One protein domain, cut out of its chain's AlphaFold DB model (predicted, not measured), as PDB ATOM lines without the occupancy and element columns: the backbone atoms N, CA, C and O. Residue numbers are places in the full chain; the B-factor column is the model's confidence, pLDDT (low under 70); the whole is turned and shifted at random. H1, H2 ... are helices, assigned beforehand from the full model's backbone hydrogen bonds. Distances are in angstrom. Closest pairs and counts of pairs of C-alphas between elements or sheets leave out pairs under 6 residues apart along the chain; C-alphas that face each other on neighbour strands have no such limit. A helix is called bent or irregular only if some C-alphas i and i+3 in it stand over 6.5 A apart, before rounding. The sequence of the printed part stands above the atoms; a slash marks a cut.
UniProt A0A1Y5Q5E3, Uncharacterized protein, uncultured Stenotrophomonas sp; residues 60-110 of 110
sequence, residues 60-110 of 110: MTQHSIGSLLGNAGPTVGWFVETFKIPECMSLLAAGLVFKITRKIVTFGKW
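What this domain is: This is residues 60 to 110 of the 110 residues of an uncharacterized protein of uncultured Stenotrophomonas sp (UniProt A0A1Y5Q5E3). One long straight helix, H3, makes the longest axis of an extended hook, and two short helices, H2 and H1, make a small head at its first end. The chain turns at a corner between H2 and H3, and H1 folds back beside the beginning of H3, while residues 90 to 99 and 101 to 107 stick out away from the head. The printed part has 51 residues with three named helices, H1, H2 and H3 in that order along the chain, and no named strand; the class is all helix. The whole is extended, with a radius of gyration of the C-alphas of 15.6 A, and its C-alphas span 48 by 24 by 10 A, only just flat.

Where its parts are: The longest helix, H3, holds residues 85 to 105 and measures 30.1 A from first to last C-alpha. It begins at C-alpha 85, at (-9.263, 47.430, -6.103), and ends at C-alpha 105, at (-18.155, 32.400, -30.591). Before it stands H2, residues 74 to 82, 12.3 A long. H1 is residues 65 to 70, 8.5 A long, and begins at C-alpha 65, at (-13.795, 54.467, -11.314). None of the three helices is bent or irregular.

How they stand to each other: H3 touches no helix but is near H1. H3 and H1 are close but not clearly touching, with the C-alphas of Pro 86 and Gly 66 the closest at 7.5 A. Their lines stand at a shallow tilt of 11 degrees, opposite ways. H3 and H2 are also close but not clearly touching, and their closest C-alphas, those of Pro 86 and Val 80, are 7.5 A apart. H2 and H3 run the same way at a steep tilt of 57 degrees. H1 and H2 touch, with the C-alphas of Gly 70 and Gly 77 the closest at 6.1 A. They run opposite ways at a steep tilt of 53 degrees. In H1, H2 and H3 every O i to N i+4 pair is within hydrogen-bond range.

The domain as a whole: The two C-alphas farthest apart, those of Pro 74 and Lys 109, are 47.8 A from each other. The printed part runs from residue 60 to residue 110, the chain's last residue, and has no cut. The link from H1 to H2, with 3 residues, and the link from H2 to H3, with 2 residues, are both tight. Residues 71 to 76, of which 74 to 76 belong to H2, stand free. The mean pLDDT of the printed part is 75.2; residues 60 to 70, residue 72 and residues 108 to 110 are under 70, where the model's confidence is low.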
ATOM      1  N   MET A  60     -18.396  55.237 -19.317       60.09
ATOM      2  CA  MET A  60     -17.039  54.743 -19.581       60.09
ATOM      3  C   MET A  60     -16.080  55.866 -19.979       60.09
ATOM      4  O   MET A  60     -14.878  55.738 -19.756       60.09
ATOM      5  N   THR A  61     -16.592  56.954 -20.561       61.00
ATOM      6  CA  THR A  61     -15.776  58.058 -21.085       61.00
ATOM      7  C   THR A  61     -15.606  59.198 -20.083       61.00
ATOM      8  O   THR A  61     -14.523  59.776 -20.014       61.00
ATOM      9  N   GLN A  62     -16.629  59.515 -19.282       56.75
ATOM     10  CA  GLN A  62     -16.602  60.691 -18.401       56.75
ATOM     11  C   GLN A  62     -16.062  60.398 -16.997       56.75
ATOM     12  O   GLN A  62     -15.424  61.259 -16.393       56.75
ATOM     13  N   HIS A  63     -16.269  59.188 -16.474       58.34
ATOM     14  CA  HIS A  63     -15.883  58.845 -15.108       58.34
ATOM     15  C   HIS A  63     -15.353  57.415 -15.029       58.34
ATOM     16  O   HIS A  63     -16.077  56.474 -14.709       58.34
ATOM     17  N   SER A  64     -14.051  57.237 -15.260       64.38
ATOM     18  CA  SER A  64     -13.417  55.993 -14.833       64.38
ATOM     19  C   SER A  64     -13.504  55.901 -13.304       64.38
ATOM     20  O   SER A  64     -13.301  56.889 -12.596       64.38
ATOM     21  N   ILE A  65     -13.794  54.712 -12.768       62.47
ATOM     22  CA  ILE A  65     -13.795  54.467 -11.314       62.47
ATOM     23  C   ILE A  65     -12.467  54.935 -10.687       62.47
ATOM     24  O   ILE A  65     -12.464  55.493  -9.594       62.47
ATOM     25  N   GLY A  66     -11.354  54.810 -11.420       63.50
ATOM     26  CA  GLY A  66     -10.054  55.356 -11.022       63.50
ATOM     27  C   GLY A  66     -10.031  56.885 -10.894       63.50
ATOM     28  O   GLY A  66      -9.478  57.396  -9.926       63.50
ATOM     29  N   SER A  67     -10.670  57.624 -11.808       65.06
ATOM     30  CA  SER A  67     -10.797  59.088 -11.726       65.06
ATOM     31  C   SER A  67     -11.649  59.537 -10.537       65.06
ATOM     32  O   SER A  67     -11.313  60.531  -9.896       65.06
ATOM     33  N   LEU A  68     -12.729  58.816 -10.226       67.06
ATOM     34  CA  LEU A  68     -13.587  59.127  -9.079       67.06
ATOM     35  C   LEU A  68     -12.895  58.810  -7.746       67.06
ATOM     36  O   LEU A  68     -12.978  59.601  -6.811       67.06
ATOM     37  N   LEU A  69     -12.173  57.688  -7.671       65.38
ATOM     38  CA  LEU A  69     -11.425  57.282  -6.478       65.38
ATOM     39  C   LEU A  69     -10.179  58.144  -6.244       65.38
ATOM     40  O   LEU A  69      -9.873  58.461  -5.099       65.38
ATOM     41  N   GLY A  70      -9.500  58.579  -7.308       64.94
ATOM     42  CA  GLY A  70      -8.376  59.514  -7.213       64.94
ATOM     43  C   GLY A  70      -8.791  60.898  -6.705       64.94
ATOM     44  O   GLY A  70      -8.018  61.559  -6.016       64.94
ATOM     45  N   ASN A  71     -10.033  61.315  -6.977       70.00
ATOM     46  CA  ASN A  71     -10.591  62.573  -6.479       70.00
ATOM     47  C   ASN A  71     -11.236  62.448  -5.079       70.00
ATOM     48  O   ASN A  71     -11.609  63.454  -4.483       70.00
ATOM     49  N   ALA A  72     -11.358  61.232  -4.526       67.62
ATOM     50  CA  ALA A  72     -12.041  60.963  -3.253       67.62
ATOM     51  C   ALA A  72     -11.198  61.275  -1.994       67.62
ATOM     52  O   ALA A  72     -11.587  60.943  -0.873       67.62
ATOM     53  N   GLY A  73     -10.062  61.955  -2.153       73.75
ATOM     54  CA  GLY A  73      -9.187  62.357  -1.055       73.75
ATOM     55  C   GLY A  73      -8.219  61.255  -0.590       73.75
ATOM     56  O   GLY A  73      -8.405  60.068  -0.876       73.75
ATOM     57  N   PRO A  74      -7.157  61.634   0.143       76.69
ATOM     58  CA  PRO A  74      -6.006  60.768   0.416       76.69
ATOM     59  C   PRO A  74      -6.341  59.515   1.238       76.69
ATOM     60  O   PRO A  74      -5.720  58.472   1.051       76.69
ATOM     61  N   THR A  75      -7.353  59.574   2.108       76.12
ATOM     62  CA  THR A  75      -7.798  58.412   2.893       76.12
ATOM     63  C   THR A  75      -8.427  57.332   2.014       76.12
ATOM     64  O   THR A  75      -8.138  56.153   2.197       76.12
ATOM     65  N   VAL A  76      -9.253  57.712   1.035       72.56
ATOM     66  CA  VAL A  76      -9.893  56.756   0.120       72.56
ATOM     67  C   VAL A  76      -8.866  56.178  -0.851       72.56
ATOM     68  O   VAL A  76      -8.865  54.970  -1.072       72.56
ATOM     69  N   GLY A  77      -7.934  56.999  -1.347       76.00
ATOM     70  CA  GLY A  77      -6.815  56.533  -2.174       76.00
ATOM     71  C   GLY A  77      -5.971  55.456  -1.482       76.00
ATOM     72  O   GLY A  77      -5.690  54.420  -2.084       76.00
ATOM     73  N   TRP A  78      -5.664  55.633  -0.191       78.12
ATOM     74  CA  TRP A  78      -4.932  54.628   0.589       78.12
ATOM     75  C   TRP A  78      -5.670  53.284   0.656       78.12
ATOM     76  O   TRP A  78      -5.071  52.234   0.429       78.12
ATOM     77  N   PHE A  79      -6.987  53.293   0.893       77.69
ATOM     78  CA  PHE A  79      -7.781  52.061   0.890       77.69
ATOM     79  C   PHE A  79      -7.831  51.397  -0.494       77.69
ATOM     80  O   PHE A  79      -7.759  50.172  -0.587       77.69
ATOM     81  N   VAL A  80      -7.912  52.182  -1.569       78.00
ATOM     82  CA  VAL A  80      -7.925  51.678  -2.952       78.00
ATOM     83  C   VAL A  80      -6.627  50.955  -3.298       78.00
ATOM     84  O   VAL A  80      -6.669  49.874  -3.894       78.00
ATOM     85  N   GLU A  81      -5.489  51.509  -2.880       77.25
ATOM     86  CA  GLU A  81      -4.175  50.895  -3.074       77.25
ATOM     87  C   GLU A  81      -3.951  49.678  -2.170       77.25
ATOM     88  O   GLU A  81      -3.384  48.679  -2.626       77.25
ATOM     89  N   THR A  82      -4.411  49.728  -0.912       82.69
ATOM     90  CA  THR A  82      -4.220  48.627   0.044       82.69
ATOM     91  C   THR A  82      -5.058  47.403  -0.316       82.69
ATOM     92  O   THR A  82      -4.581  46.277  -0.188       82.69
ATOM     93  N   PHE A  83      -6.290  47.607  -0.796       82.19
ATOM     94  CA  PHE A  83      -7.192  46.524  -1.194       82.19
ATOM     95  C   PHE A  83      -7.019  46.089  -2.650       82.19
ATOM     96  O   PHE A  83      -7.710  45.166  -3.078       82.19
ATOM     97  N   LYS A  84      -6.110  46.727  -3.404       82.19
ATOM     98  CA  LYS A  84      -5.828  46.394  -4.810       82.19
ATOM     99  C   LYS A  84      -7.098  46.339  -5.659       82.19
ATOM    100  O   LYS A  84      -7.329  45.433  -6.460       82.19
ATOM    101  N   ILE A  85      -7.963  47.328  -5.436       82.00
ATOM    102  CA  ILE A  85      -9.263  47.430  -6.103       82.00
ATOM    103  C   ILE A  85      -9.105  47.501  -7.632       82.00
ATOM    104  O   ILE A  85      -9.853  46.801  -8.317       82.00
ATOM    105  N   PRO A  86      -8.147  48.265  -8.202       78.00
ATOM    106  CA  PRO A  86      -7.941  48.295  -9.651       78.00
ATOM    107  C   PRO A  86      -7.608  46.918 -10.242       78.00
ATOM    108  O   PRO A  86      -8.162  46.533 -11.273       78.00
ATOM    109  N   GLU A  87      -6.739  46.157  -9.579       82.25
ATOM    110  CA  GLU A  87      -6.307  44.829 -10.015       82.25
ATOM    111  C   GLU A  87      -7.432  43.789  -9.894       82.25
ATOM    112  O   GLU A  87      -7.627  42.968 -10.790       82.25
ATOM    113  N   CYS A  88      -8.240  43.851  -8.833       82.62
ATOM    114  CA  CYS A  88      -9.420  42.995  -8.700       82.62
ATOM    115  C   CYS A  88     -10.489  43.321  -9.756       82.62
ATOM    116  O   CYS A  88     -11.104  42.418 -10.328       82.62
ATOM    117  N   MET A  89     -10.695  44.607 -10.052       81.50
ATOM    118  CA  MET A  89     -11.654  45.043 -11.068       81.50
ATOM    119  C   MET A  89     -11.229  44.638 -12.483       81.50
ATOM    120  O   MET A  89     -12.085  44.252 -13.280       81.50
ATOM    121  N   SER A  90      -9.930  44.662 -12.798       80.75
ATOM    122  CA  SER A  90      -9.435  44.212 -14.105       80.75
ATOM    123  C   SER A  90      -9.613  42.701 -14.302       80.75
ATOM    124  O   SER A  90     -10.019  42.270 -15.382       80.75
ATOM    125  N   LEU A  91      -9.422  41.900 -13.247       86.38
ATOM    126  CA  LEU A  91      -9.714  40.462 -13.255       86.38
ATOM    127  C   LEU A  91     -11.203  40.167 -13.486       86.38
ATOM    128  O   LEU A  91     -11.548  39.303 -14.297       86.38
ATOM    129  N   LEU A  92     -12.095  40.904 -12.819       86.81
ATOM    130  CA  LEU A  92     -13.540  40.773 -13.032       86.81
ATOM    131  C   LEU A  92     -13.941  41.166 -14.458       86.81
ATOM    132  O   LEU A  92     -14.715  40.448 -15.097       86.81
ATOM    133  N   ALA A  93     -13.383  42.263 -14.978       80.88
ATOM    134  CA  ALA A  93     -13.615  42.703 -16.350       80.88
ATOM    135  C   ALA A  93     -13.148  41.648 -17.366       80.88
ATOM    136  O   ALA A  93     -13.906  41.296 -18.269       80.88
ATOM    137  N   ALA A  94     -11.958  41.069 -17.178       80.50
ATOM    138  CA  ALA A  94     -11.441  40.003 -18.034       80.50
ATOM    139  C   ALA A  94     -12.353  38.760 -18.035       80.50
ATOM    140  O   ALA A  94     -12.634  38.194 -19.093       80.50
ATOM    141  N   GLY A  95     -12.882  38.367 -16.870       85.56
ATOM    142  CA  GLY A  95     -13.847  37.270 -16.764       85.56
ATOM    143  C   GLY A  95     -15.173  37.557 -17.482       85.56
ATOM    144  O   GLY A  95     -15.740  36.673 -18.134       85.56
ATOM    145  N   LEU A  96     -15.654  38.800 -17.414       85.44
ATOM    146  CA  LEU A  96     -16.852  39.255 -18.122       85.44
ATOM    147  C   LEU A  96     -16.651  39.250 -19.640       85.44
ATOM    148  O   LEU A  96     -17.491  38.708 -20.361       85.44
ATOM    149  N   VAL A  97     -15.516  39.775 -20.109       83.56
ATOM    150  CA  VAL A  97     -15.125  39.748 -21.524       83.56
ATOM    151  C   VAL A  97     -15.058  38.306 -22.016       83.56
ATOM    152  O   VAL A  97     -15.717  37.976 -22.994       83.56
ATOM    153  N   PHE A  98     -14.382  37.408 -21.296       85.88
ATOM    154  CA  PHE A  98     -14.326  35.992 -21.663       85.88
ATOM    155  C   PHE A  98     -15.720  35.355 -21.780       85.88
ATOM    156  O   PHE A  98     -16.002  34.630 -22.736       85.88
ATOM    157  N   LYS A  99     -16.620  35.648 -20.833       84.06
ATOM    158  CA  LYS A  99     -17.999  35.138 -20.847       84.06
ATOM    159  C   LYS A  99     -18.785  35.632 -22.065       84.06
ATOM    160  O   LYS A  99     -19.524  34.845 -22.659       84.06
ATOM    161  N   ILE A 100     -18.649  36.909 -22.416       84.25
ATOM    162  CA  ILE A 100     -19.330  37.513 -23.568       84.25
ATOM    163  C   ILE A 100     -18.743  36.961 -24.868       84.25
ATOM    164  O   ILE A 100     -19.488  36.413 -25.679       84.25
ATOM    165  N   THR A 101     -17.418  37.005 -25.019       81.25
ATOM    166  CA  THR A 101     -16.705  36.485 -26.191       81.25
ATOM    167  C   THR A 101     -17.051  35.024 -26.446       81.25
ATOM    168  O   THR A 101     -17.372  34.662 -27.573       81.25
ATOM    169  N   ARG A 102     -17.092  34.183 -25.405       81.94
ATOM    170  CA  ARG A 102     -17.518  32.787 -25.553       81.94
ATOM    171  C   ARG A 102     -18.937  32.684 -26.114       81.94
ATOM    172  O   ARG A 102     -19.139  31.922 -27.048       81.94
ATOM    173  N   LYS A 103     -19.909  33.422 -25.566       80.31
ATOM    174  CA  LYS A 103     -21.303  33.369 -26.048       80.31
ATOM    175  C   LYS A 103     -21.431  33.774 -27.513       80.31
ATOM    176  O   LYS A 103     -22.271  33.215 -28.210       80.31
ATOM    177  N   ILE A 104     -20.615  34.726 -27.958       80.31
ATOM    178  CA  ILE A 104     -20.567  35.152 -29.358       80.31
ATOM    179  C   ILE A 104     -19.994  34.020 -30.220       80.31
ATOM    180  O   ILE A 104     -20.642  33.592 -31.168       80.31
ATOM    181  N   VAL A 105     -18.834  33.471 -29.839       76.88
ATOM    182  CA  VAL A 105     -18.155  32.400 -30.591       76.88
ATOM    183  C   VAL A 105     -18.988  31.118 -30.661       76.88
ATOM    184  O   VAL A 105     -19.000  30.447 -31.688       76.88
ATOM    185  N   THR A 106     -19.714  30.767 -29.597       80.50
ATOM    186  CA  THR A 106     -20.558  29.561 -29.578       80.50
ATOM    187  C   THR A 106     -21.973  29.797 -30.110       80.50
ATOM    188  O   THR A 106     -22.823  28.916 -29.969       80.50
ATOM    189  N   PHE A 107     -22.259  30.967 -30.701       76.62
ATOM    190  CA  PHE A 107     -23.599  31.355 -31.166       76.62
ATOM    191  C   PHE A 107     -24.692  31.130 -30.105       76.62
ATOM    192  O   PHE A 107     -25.807  30.701 -30.400       76.62
ATOM    193  N   GLY A 108     -24.354  31.363 -28.837       62.16
ATOM    194  CA  GLY A 108     -25.263  31.193 -27.707       62.16
ATOM    195  C   GLY A 108     -25.649  29.748 -27.372       62.16
ATOM    196  O   GLY A 108     -26.470  29.564 -26.474       62.16
ATOM    197  N   LYS A 109     -25.077  28.731 -28.029       67.75
ATOM    198  CA  LYS A 109     -25.343  27.326 -27.693       67.75
ATOM    199  C   LYS A 109     -24.561  26.897 -26.446       67.75
ATOM    200  O   LYS A 109     -23.385  27.253 -26.296       67.75
ATOM    201  N   TRP A 110     -25.261  26.174 -25.566       57.75
ATOM    202  CA  TRP A 110     -24.760  25.486 -24.372       57.75
ATOM    203  C   TRP A 110     -24.842  23.980 -24.595       57.75
ATOM    204  O   TRP A 110     -25.913  23.535 -25.066       57.75
TER     205      TRP A 110